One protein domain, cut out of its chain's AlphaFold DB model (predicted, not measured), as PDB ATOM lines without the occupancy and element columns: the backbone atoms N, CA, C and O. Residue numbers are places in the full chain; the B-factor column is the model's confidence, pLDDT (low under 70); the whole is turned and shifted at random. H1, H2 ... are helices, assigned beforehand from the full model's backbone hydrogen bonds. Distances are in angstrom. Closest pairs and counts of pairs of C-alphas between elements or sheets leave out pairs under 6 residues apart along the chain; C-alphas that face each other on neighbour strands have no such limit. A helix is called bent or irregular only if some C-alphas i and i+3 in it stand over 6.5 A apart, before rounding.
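AT A GLANCE: This is residues 388 to 442 of the 776 residues of an uncharacterized protein of Glarea lozoyensis (strain ATCC 20868 / MF5171) (UniProt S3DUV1). What is the shape? The longer helix, H2, and the helix before it, H1, make an extended, staggered rod: the last part of H1 lies beside the first part of H2, both helices progress roughly the same way, and the short link between them folds back along the rod. Residues 388 to 400 of H1 stick out at one end, and residues 434 to 440 stand free at the other. What is it made of? The printed part has 55 residues with two named helices, H1 then H2, and no named strand; its class is all helix, its radius of gyration of the C-alphas is 15.9 A, and it spans 52 by 24 by 18 A.

IN THESE COORDINATES: Where is the longest helix? H2 holds residues 414 to 435, 31.1 A from first to last C-alpha, from (128.806, 108.322, 93.711) to (120.297, 107.012, 123.640). Where is the other? H1 holds residues 388 to 406, 26.2 A long, and begins at C-alpha 388 at (137.703, 126.740, 81.854).

HOW THE PARTS SIT: How does H1 stand to H2? They are near each other, with no pair of C-alphas within 8 A but 5 pairs within 10 A. How are they joined? A short link of 7 residues, 407 to 413, lies between them. What do the backbones show? In H1 and H2 every O i to N i+4 pair is within hydrogen-bond range, and neither helix is bent.

THE WHOLE: How large is it? The two C-alphas farthest apart, those of Ser 388 and Gly 438, are 52.0 A apart, and the printed part has no cut. Where is confidence low? The mean pLDDT of the printed part is 79.8, and residues 411 to 412 and 436 to 442 are under 70.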
ATOM      1  N   SER A 388     137.430 126.364  80.461       88.19
ATOM      2  CA  SER A 388     137.703 126.740  81.854       88.19
ATOM      3  C   SER A 388     136.546 126.338  82.761       88.19
ATOM      4  O   SER A 388     136.796 125.624  83.719       88.19
ATOM      5  N   GLU A 389     135.290 126.625  82.402       91.56
ATOM      6  CA  GLU A 389     134.104 126.181  83.155       91.56
ATOM      7  C   GLU A 389     134.093 124.655  83.346       91.56
ATOM      8  O   GLU A 389     133.927 124.165  84.462       91.56
ATOM      9  N   ALA A 390     134.371 123.878  82.291       88.44
ATOM     10  CA  ALA A 390     134.489 122.423  82.397       88.44
ATOM     11  C   ALA A 390     135.640 121.967  83.319       88.44
ATOM     12  O   ALA A 390     135.509 120.955  84.012       88.44
ATOM     13  N   ARG A 391     136.761 122.705  83.365       88.25
ATOM     14  CA  ARG A 391     137.849 122.447  84.325       88.25
ATOM     15  C   ARG A 391     137.470 122.848  85.743       88.25
ATOM     16  O   ARG A 391     137.785 122.101  86.659       88.25
ATOM     17  N   ASP A 392     136.783 123.962  85.933       90.19
ATOM     18  CA  ASP A 392     136.391 124.459  87.249       90.19
ATOM     19  C   ASP A 392     135.302 123.578  87.869       90.19
ATOM     20  O   ASP A 392     135.384 123.248  89.050       90.19
ATOM     21  N   HIS A 393     134.375 123.051  87.062       89.31
ATOM     22  CA  HIS A 393     133.485 121.968  87.480       89.31
ATOM     23  C   HIS A 393     134.258 120.691  87.851       89.31
ATOM     24  O   HIS A 393     133.993 120.112  88.903       89.31
ATOM     25  N   GLN A 394     135.249 120.263  87.061       88.81
ATOM     26  CA  GLN A 394     136.081 119.097  87.402       88.81
ATOM     27  C   GLN A 394     136.905 119.315  88.691       88.81
ATOM     28  O   GLN A 394     137.063 118.395  89.498       88.81
ATOM     29  N   ASN A 395     137.398 120.534  88.918       88.06
ATOM     30  CA  ASN A 395     138.094 120.941  90.139       88.06
ATOM     31  C   ASN A 395     137.134 120.950  91.341       88.06
ATOM     32  O   ASN A 395     137.480 120.439  92.402       88.06
ATOM     33  N   ALA A 396     135.900 121.435  91.171       89.69
ATOM     34  CA  ALA A 396     134.864 121.381  92.200       89.69
ATOM     35  C   ALA A 396     134.453 119.936  92.538       89.69
ATOM     36  O   ALA A 396     134.323 119.598  93.713       89.69
ATOM     37  N   PHE A 397     134.319 119.050  91.544       85.56
ATOM     38  CA  PHE A 397     134.035 117.630  91.780       85.56
ATOM     39  C   PHE A 397     135.190 116.904  92.476       85.56
ATOM     40  O   PHE A 397     134.945 116.076  93.354       85.56
ATOM     41  N   THR A 398     136.447 117.205  92.135       85.94
ATOM     42  CA  THR A 398     137.606 116.609  92.826       85.94
ATOM     43  C   THR A 398     137.787 117.156  94.243       85.94
ATOM     44  O   THR A 398     138.096 116.369  95.135       85.94
ATOM     45  N   ALA A 399     137.500 118.441  94.482       86.62
ATOM     46  CA  ALA A 399     137.426 119.020  95.825       86.62
ATOM     47  C   ALA A 399     136.327 118.350  96.668       86.62
ATOM     48  O   ALA A 399     136.633 117.782  97.711       86.62
ATOM     49  N   LEU A 400     135.088 118.284  96.163       84.56
ATOM     50  CA  LEU A 400     133.963 117.625  96.838       84.56
ATOM     51  C   LEU A 400     134.237 116.138  97.119       84.56
ATOM     52  O   LEU A 400     133.920 115.643  98.197       84.56
ATOM     53  N   THR A 401     134.867 115.422  96.182       84.06
ATOM     54  CA  THR A 401     135.293 114.023  96.386       84.06
ATOM     55  C   THR A 401     136.374 113.917  97.468       84.06
ATOM     56  O   THR A 401     136.388 112.959  98.243       84.06
ATOM     57  N   GLY A 402     137.269 114.907  97.547       83.19
ATOM     58  CA  GLY A 402     138.244 115.053  98.624       83.19
ATOM     59  C   GLY A 402     137.577 115.273  99.981       83.19
ATOM     60  O   GLY A 402     137.887 114.553 100.924       83.19
ATOM     61  N   ASP A 403     136.616 116.189 100.070       85.19
ATOM     62  CA  ASP A 403     135.894 116.489 101.311       85.19
ATOM     63  C   ASP A 403     135.053 115.303 101.792       85.19
ATOM     64  O   ASP A 403     135.148 114.914 102.953       85.19
ATOM     65  N   ILE A 404     134.324 114.637 100.894       82.62
ATOM     66  CA  ILE A 404     133.604 113.384 101.181       82.62
ATOM     67  C   ILE A 404     134.550 112.320 101.766       82.62
ATOM     68  O   ILE A 404     134.214 111.662 102.752       82.62
ATOM     69  N   LYS A 405     135.764 112.189 101.214       80.69
ATOM     70  CA  LYS A 405     136.799 111.291 101.745       80.69
ATOM     71  C   LYS A 405     137.337 111.757 103.105       80.69
ATOM     72  O   LYS A 405     137.604 110.920 103.964       80.69
ATOM     73  N   ASN A 406     137.488 113.065 103.312       83.44
ATOM     74  CA  ASN A 406     137.934 113.656 104.578       83.44
ATOM     75  C   ASN A 406     136.899 113.456 105.700       83.44
ATOM     76  O   ASN A 406     137.288 113.257 106.849       83.44
ATOM     77  N   LEU A 407     135.601 113.420 105.369       79.19
ATOM     78  CA  LEU A 407     134.521 113.004 106.276       79.19
ATOM     79  C   LEU A 407     134.496 111.480 106.545       79.19
ATOM     80  O   LEU A 407     133.670 111.012 107.323       79.19
ATOM     81  N   GLY A 408     135.398 110.700 105.940       75.62
ATOM     82  CA  GLY A 408     135.549 109.263 106.186       75.62
ATOM     83  C   GLY A 408     134.716 108.351 105.280       75.62
ATOM     84  O   GLY A 408     134.777 107.131 105.440       75.62
ATOM     85  N   PHE A 409     133.974 108.893 104.308       79.44
ATOM     86  CA  PHE A 409     133.213 108.069 103.369       79.44
ATOM     87  C   PHE A 409     134.147 107.416 102.329       79.44
ATOM     88  O   PHE A 409     135.002 108.091 101.744       79.44
ATOM     89  N   PRO A 410     134.023 106.098 102.075       74.50
ATOM     90  CA  PRO A 410     134.885 105.405 101.125       74.50
ATOM     91  C   PRO A 410     134.544 105.827  99.692       74.50
ATOM     92  O   PRO A 410     133.403 105.685  99.260       74.50
ATOM     93  N   ILE A 411     135.536 106.298  98.926       64.81
ATOM     94  CA  ILE A 411     135.328 106.646  97.512       64.81
ATOM     95  C   ILE A 411     135.028 105.367  96.718       64.81
ATOM     96  O   ILE A 411     135.926 104.587  96.394       64.81
ATOM     97  N   SER A 412     133.755 105.189  96.384       64.31
ATOM     98  CA  SER A 412     133.259 104.266  95.366       64.31
ATOM     99  C   SER A 412     132.436 105.066  94.346       64.31
ATOM    100  O   SER A 412     132.562 106.288  94.274       64.31
ATOM    101  N   GLU A 413     131.604 104.403  93.545       74.44
ATOM    102  CA  GLU A 413     130.653 105.086  92.654       74.44
ATOM    103  C   GLU A 413     129.756 106.051  93.458       74.44
ATOM    104  O   GLU A 413     129.344 105.704  94.571       74.44
ATOM    105  N   PRO A 414     129.443 107.254  92.934       75.44
ATOM    106  CA  PRO A 414     128.806 108.322  93.711       75.44
ATOM    107  C   PRO A 414     127.454 107.908  94.305       75.44
ATOM    108  O   PRO A 414     127.142 108.290  95.430       75.44
ATOM    109  N   ASP A 415     126.698 107.054  93.616       79.19
ATOM    110  CA  ASP A 415     125.413 106.542  94.102       79.19
ATOM    111  C   ASP A 415     125.580 105.662  95.357       79.19
ATOM    112  O   ASP A 415     124.813 105.783  96.310       79.19
ATOM    113  N   LYS A 416     126.641 104.842  95.415       79.81
ATOM    114  CA  LYS A 416     126.999 104.024  96.595       79.81
ATOM    115  C   LYS A 416     127.540 104.878  97.740       79.81
ATOM    116  O   LYS A 416     127.334 104.568  98.913       79.81
ATOM    117  N   VAL A 417     128.224 105.975  97.417       79.69
ATOM    118  CA  VAL A 417     128.635 106.975  98.410       79.69
ATOM    119  C   VAL A 417     127.397 107.634  99.026       79.69
ATOM    120  O   VAL A 417     127.284 107.681 100.246       79.69
ATOM    121  N   LEU A 418     126.417 108.049  98.219       83.00
ATOM    122  CA  LEU A 418     125.150 108.596  98.717       83.00
ATOM    123  C   LEU A 418     124.338 107.567  99.523       83.00
ATOM    124  O   LEU A 418     123.785 107.919 100.564       83.00
ATOM    125  N   GLU A 419     124.310 106.298  99.105       85.12
ATOM    126  CA  GLU A 419     123.667 105.212  99.857       85.12
ATOM    127  C   GLU A 419     124.335 104.987 101.226       85.12
ATOM    128  O   GLU A 419     123.643 104.927 102.242       85.12
ATOM    129  N   THR A 420     125.671 104.946 101.292       83.44
ATOM    130  CA  THR A 420     126.395 104.804 102.571       83.44
ATOM    131  C   THR A 420     126.274 106.040 103.467       83.44
ATOM    132  O   THR A 420     126.132 105.881 104.679       83.44
ATOM    133  N   ILE A 421     126.231 107.256 102.907       83.94
ATOM    134  CA  ILE A 421     125.911 108.491 103.644       83.94
ATOM    135  C   ILE A 421     124.497 108.405 104.240       83.94
ATOM    136  O   ILE A 421     124.313 108.626 105.438       83.94
ATOM    137  N   ALA A 422     123.495 108.028 103.439       85.62
ATOM    138  CA  ALA A 422     122.115 107.877 103.899       85.62
ATOM    139  C   ALA A 422     121.971 106.766 104.955       85.62
ATOM    140  O   ALA A 422     121.238 106.932 105.934       85.62
ATOM    141  N   GLN A 423     122.703 105.657 104.805       87.12
ATOM    142  CA  GLN A 423     122.751 104.583 105.793       87.12
ATOM    143  C   GLN A 423     123.404 105.045 107.100       87.12
ATOM    144  O   GLN A 423     122.863 104.749 108.163       87.12
ATOM    145  N   GLN A 424     124.507 105.800 107.054       85.56
ATOM    146  CA  GLN A 424     125.149 106.334 108.260       85.56
ATOM    147  C   GLN A 424     124.280 107.378 108.968       85.56
ATOM    148  O   GLN A 424     124.139 107.298 110.183       85.56
ATOM    149  N   PHE A 425     123.610 108.288 108.253       85.69
ATOM    150  CA  PHE A 425     122.652 109.206 108.888       85.69
ATOM    151  C   PHE A 425     121.443 108.474 109.486       85.69
ATOM    152  O   PHE A 425     120.968 108.848 110.559       85.69
ATOM    153  N   ARG A 426     120.964 107.395 108.849       86.81
ATOM    154  CA  ARG A 426     119.924 106.529 109.424       86.81
ATOM    155  C   ARG A 426     120.419 105.787 110.669       86.81
ATOM    156  O   ARG A 426     119.672 105.698 111.636       86.81
ATOM    157  N   GLN A 427     121.652 105.284 110.655       86.31
ATOM    158  CA  GLN A 427     122.272 104.600 111.790       86.31
ATOM    159  C   GLN A 427     122.486 105.561 112.964       86.31
ATOM    160  O   GLN A 427     122.010 105.286 114.058       86.31
ATOM    161  N   ALA A 428     123.089 106.729 112.726       82.06
ATOM    162  CA  ALA A 428     123.279 107.769 113.735       82.06
ATOM    163  C   ALA A 428     121.941 108.247 114.323       82.06
ATOM    164  O   ALA A 428     121.833 108.436 115.531       82.06
ATOM    165  N   ARG A 429     120.885 108.370 113.501       81.69
ATOM    166  CA  ARG A 429     119.527 108.635 113.998       81.69
ATOM    167  C   ARG A 429     119.026 107.523 114.924       81.69
ATOM    168  O   ARG A 429     118.479 107.845 115.969       81.69
ATOM    169  N   LEU A 430     119.196 106.250 114.562       80.44
ATOM    170  CA  LEU A 430     118.773 105.116 115.396       80.44
ATOM    171  C   LEU A 430     119.593 105.007 116.691       80.44
ATOM    172  O   LEU A 430     119.046 104.649 117.728       80.44
ATOM    173  N   GLU A 431     120.879 105.356 116.663       83.19
ATOM    174  CA  GLU A 431     121.737 105.420 117.851       83.19
ATOM    175  C   GLU A 431     121.336 106.575 118.779       83.19
ATOM    176  O   GLU A 431     121.249 106.383 119.991       83.19
ATOM    177  N   ILE A 432     120.992 107.747 118.230       76.31
ATOM    178  CA  ILE A 432     120.396 108.854 118.994       76.31
ATOM    179  C   ILE A 432     119.034 108.432 119.571       76.31
ATOM    180  O   ILE A 432     118.795 108.621 120.760       76.31
ATOM    181  N   GLU A 433     118.164 107.796 118.786       79.62
ATOM    182  CA  GLU A 433     116.853 107.300 119.231       79.62
ATOM    183  C   GLU A 433     116.979 106.224 120.332       79.62
ATOM    184  O   GLU A 433     116.151 106.163 121.237       79.62
ATOM    185  N   TYR A 434     118.061 105.436 120.330       77.31
ATOM    186  CA  TYR A 434     118.394 104.480 121.392       77.31
ATOM    187  C   TYR A 434     118.968 105.147 122.660       77.31
ATOM    188  O   TYR A 434     118.693 104.702 123.775       77.31
ATOM    189  N   LEU A 435     119.741 106.231 122.520       71.25
ATOM    190  CA  LEU A 435     120.297 107.012 123.640       71.25
ATOM    191  C   LEU A 435     119.291 108.013 124.251       71.25
ATOM    192  O   LEU A 435     119.425 108.402 125.417       71.25
ATOM    193  N   THR A 436     118.291 108.429 123.472       64.75
ATOM    194  CA  THR A 436     117.227 109.388 123.825       64.75
ATOM    195  C   THR A 436     115.851 108.926 123.307       64.75
ATOM    196  O   THR A 436     115.235 109.594 122.475       64.75
ATOM    197  N   PRO A 437     115.326 107.781 123.788       65.69
ATOM    198  CA  PRO A 437     114.030 107.277 123.346       65.69
ATOM    199  C   PRO A 437     112.893 108.215 123.770       65.69
ATOM    200  O   PRO A 437     112.689 108.466 124.958       65.69
ATOM    201  N   GLY A 438     112.129 108.699 122.786       63.91
ATOM    202  CA  GLY A 438     110.943 109.543 122.979       63.91
ATOM    203  C   GLY A 438     111.133 111.040 122.700       63.91
ATOM    204  O   GLY A 438     110.145 111.772 122.716       63.91
ATOM    205  N   GLU A 439     112.350 111.506 122.410       64.06
ATOM    206  CA  GLU A 439     112.602 112.907 122.049       64.06
ATOM    207  C   GLU A 439     112.327 113.125 120.549       64.06
ATOM    208  O   GLU A 439     113.066 112.663 119.678       64.06
ATOM    209  N   VAL A 440     111.204 113.779 120.226       59.69
ATOM    210  CA  VAL A 440     110.828 114.069 118.835       59.69
ATOM    211  C   VAL A 440     111.710 115.192 118.303       59.69
ATOM    212  O   VAL A 440     111.720 116.292 118.850       59.69
ATOM    213  N   VAL A 441     112.398 114.930 117.191       58.16
ATOM    214  CA  VAL A 441     113.178 115.940 116.469       58.16
ATOM    215  C   VAL A 441     112.224 116.940 115.800       58.16
ATOM    216  O   VAL A 441     111.866 116.790 114.629       58.16
ATOM    217  N   GLU A 442     111.829 117.984 116.538       58.53
ATOM    218  CA  GLU A 442     111.596 119.287 115.906       58.53
ATOM    219  C   GLU A 442     112.849 119.672 115.102       58.53
ATOM    220  O   GLU A 442     113.964 119.261 115.430       58.53
TER     221      GLU A 442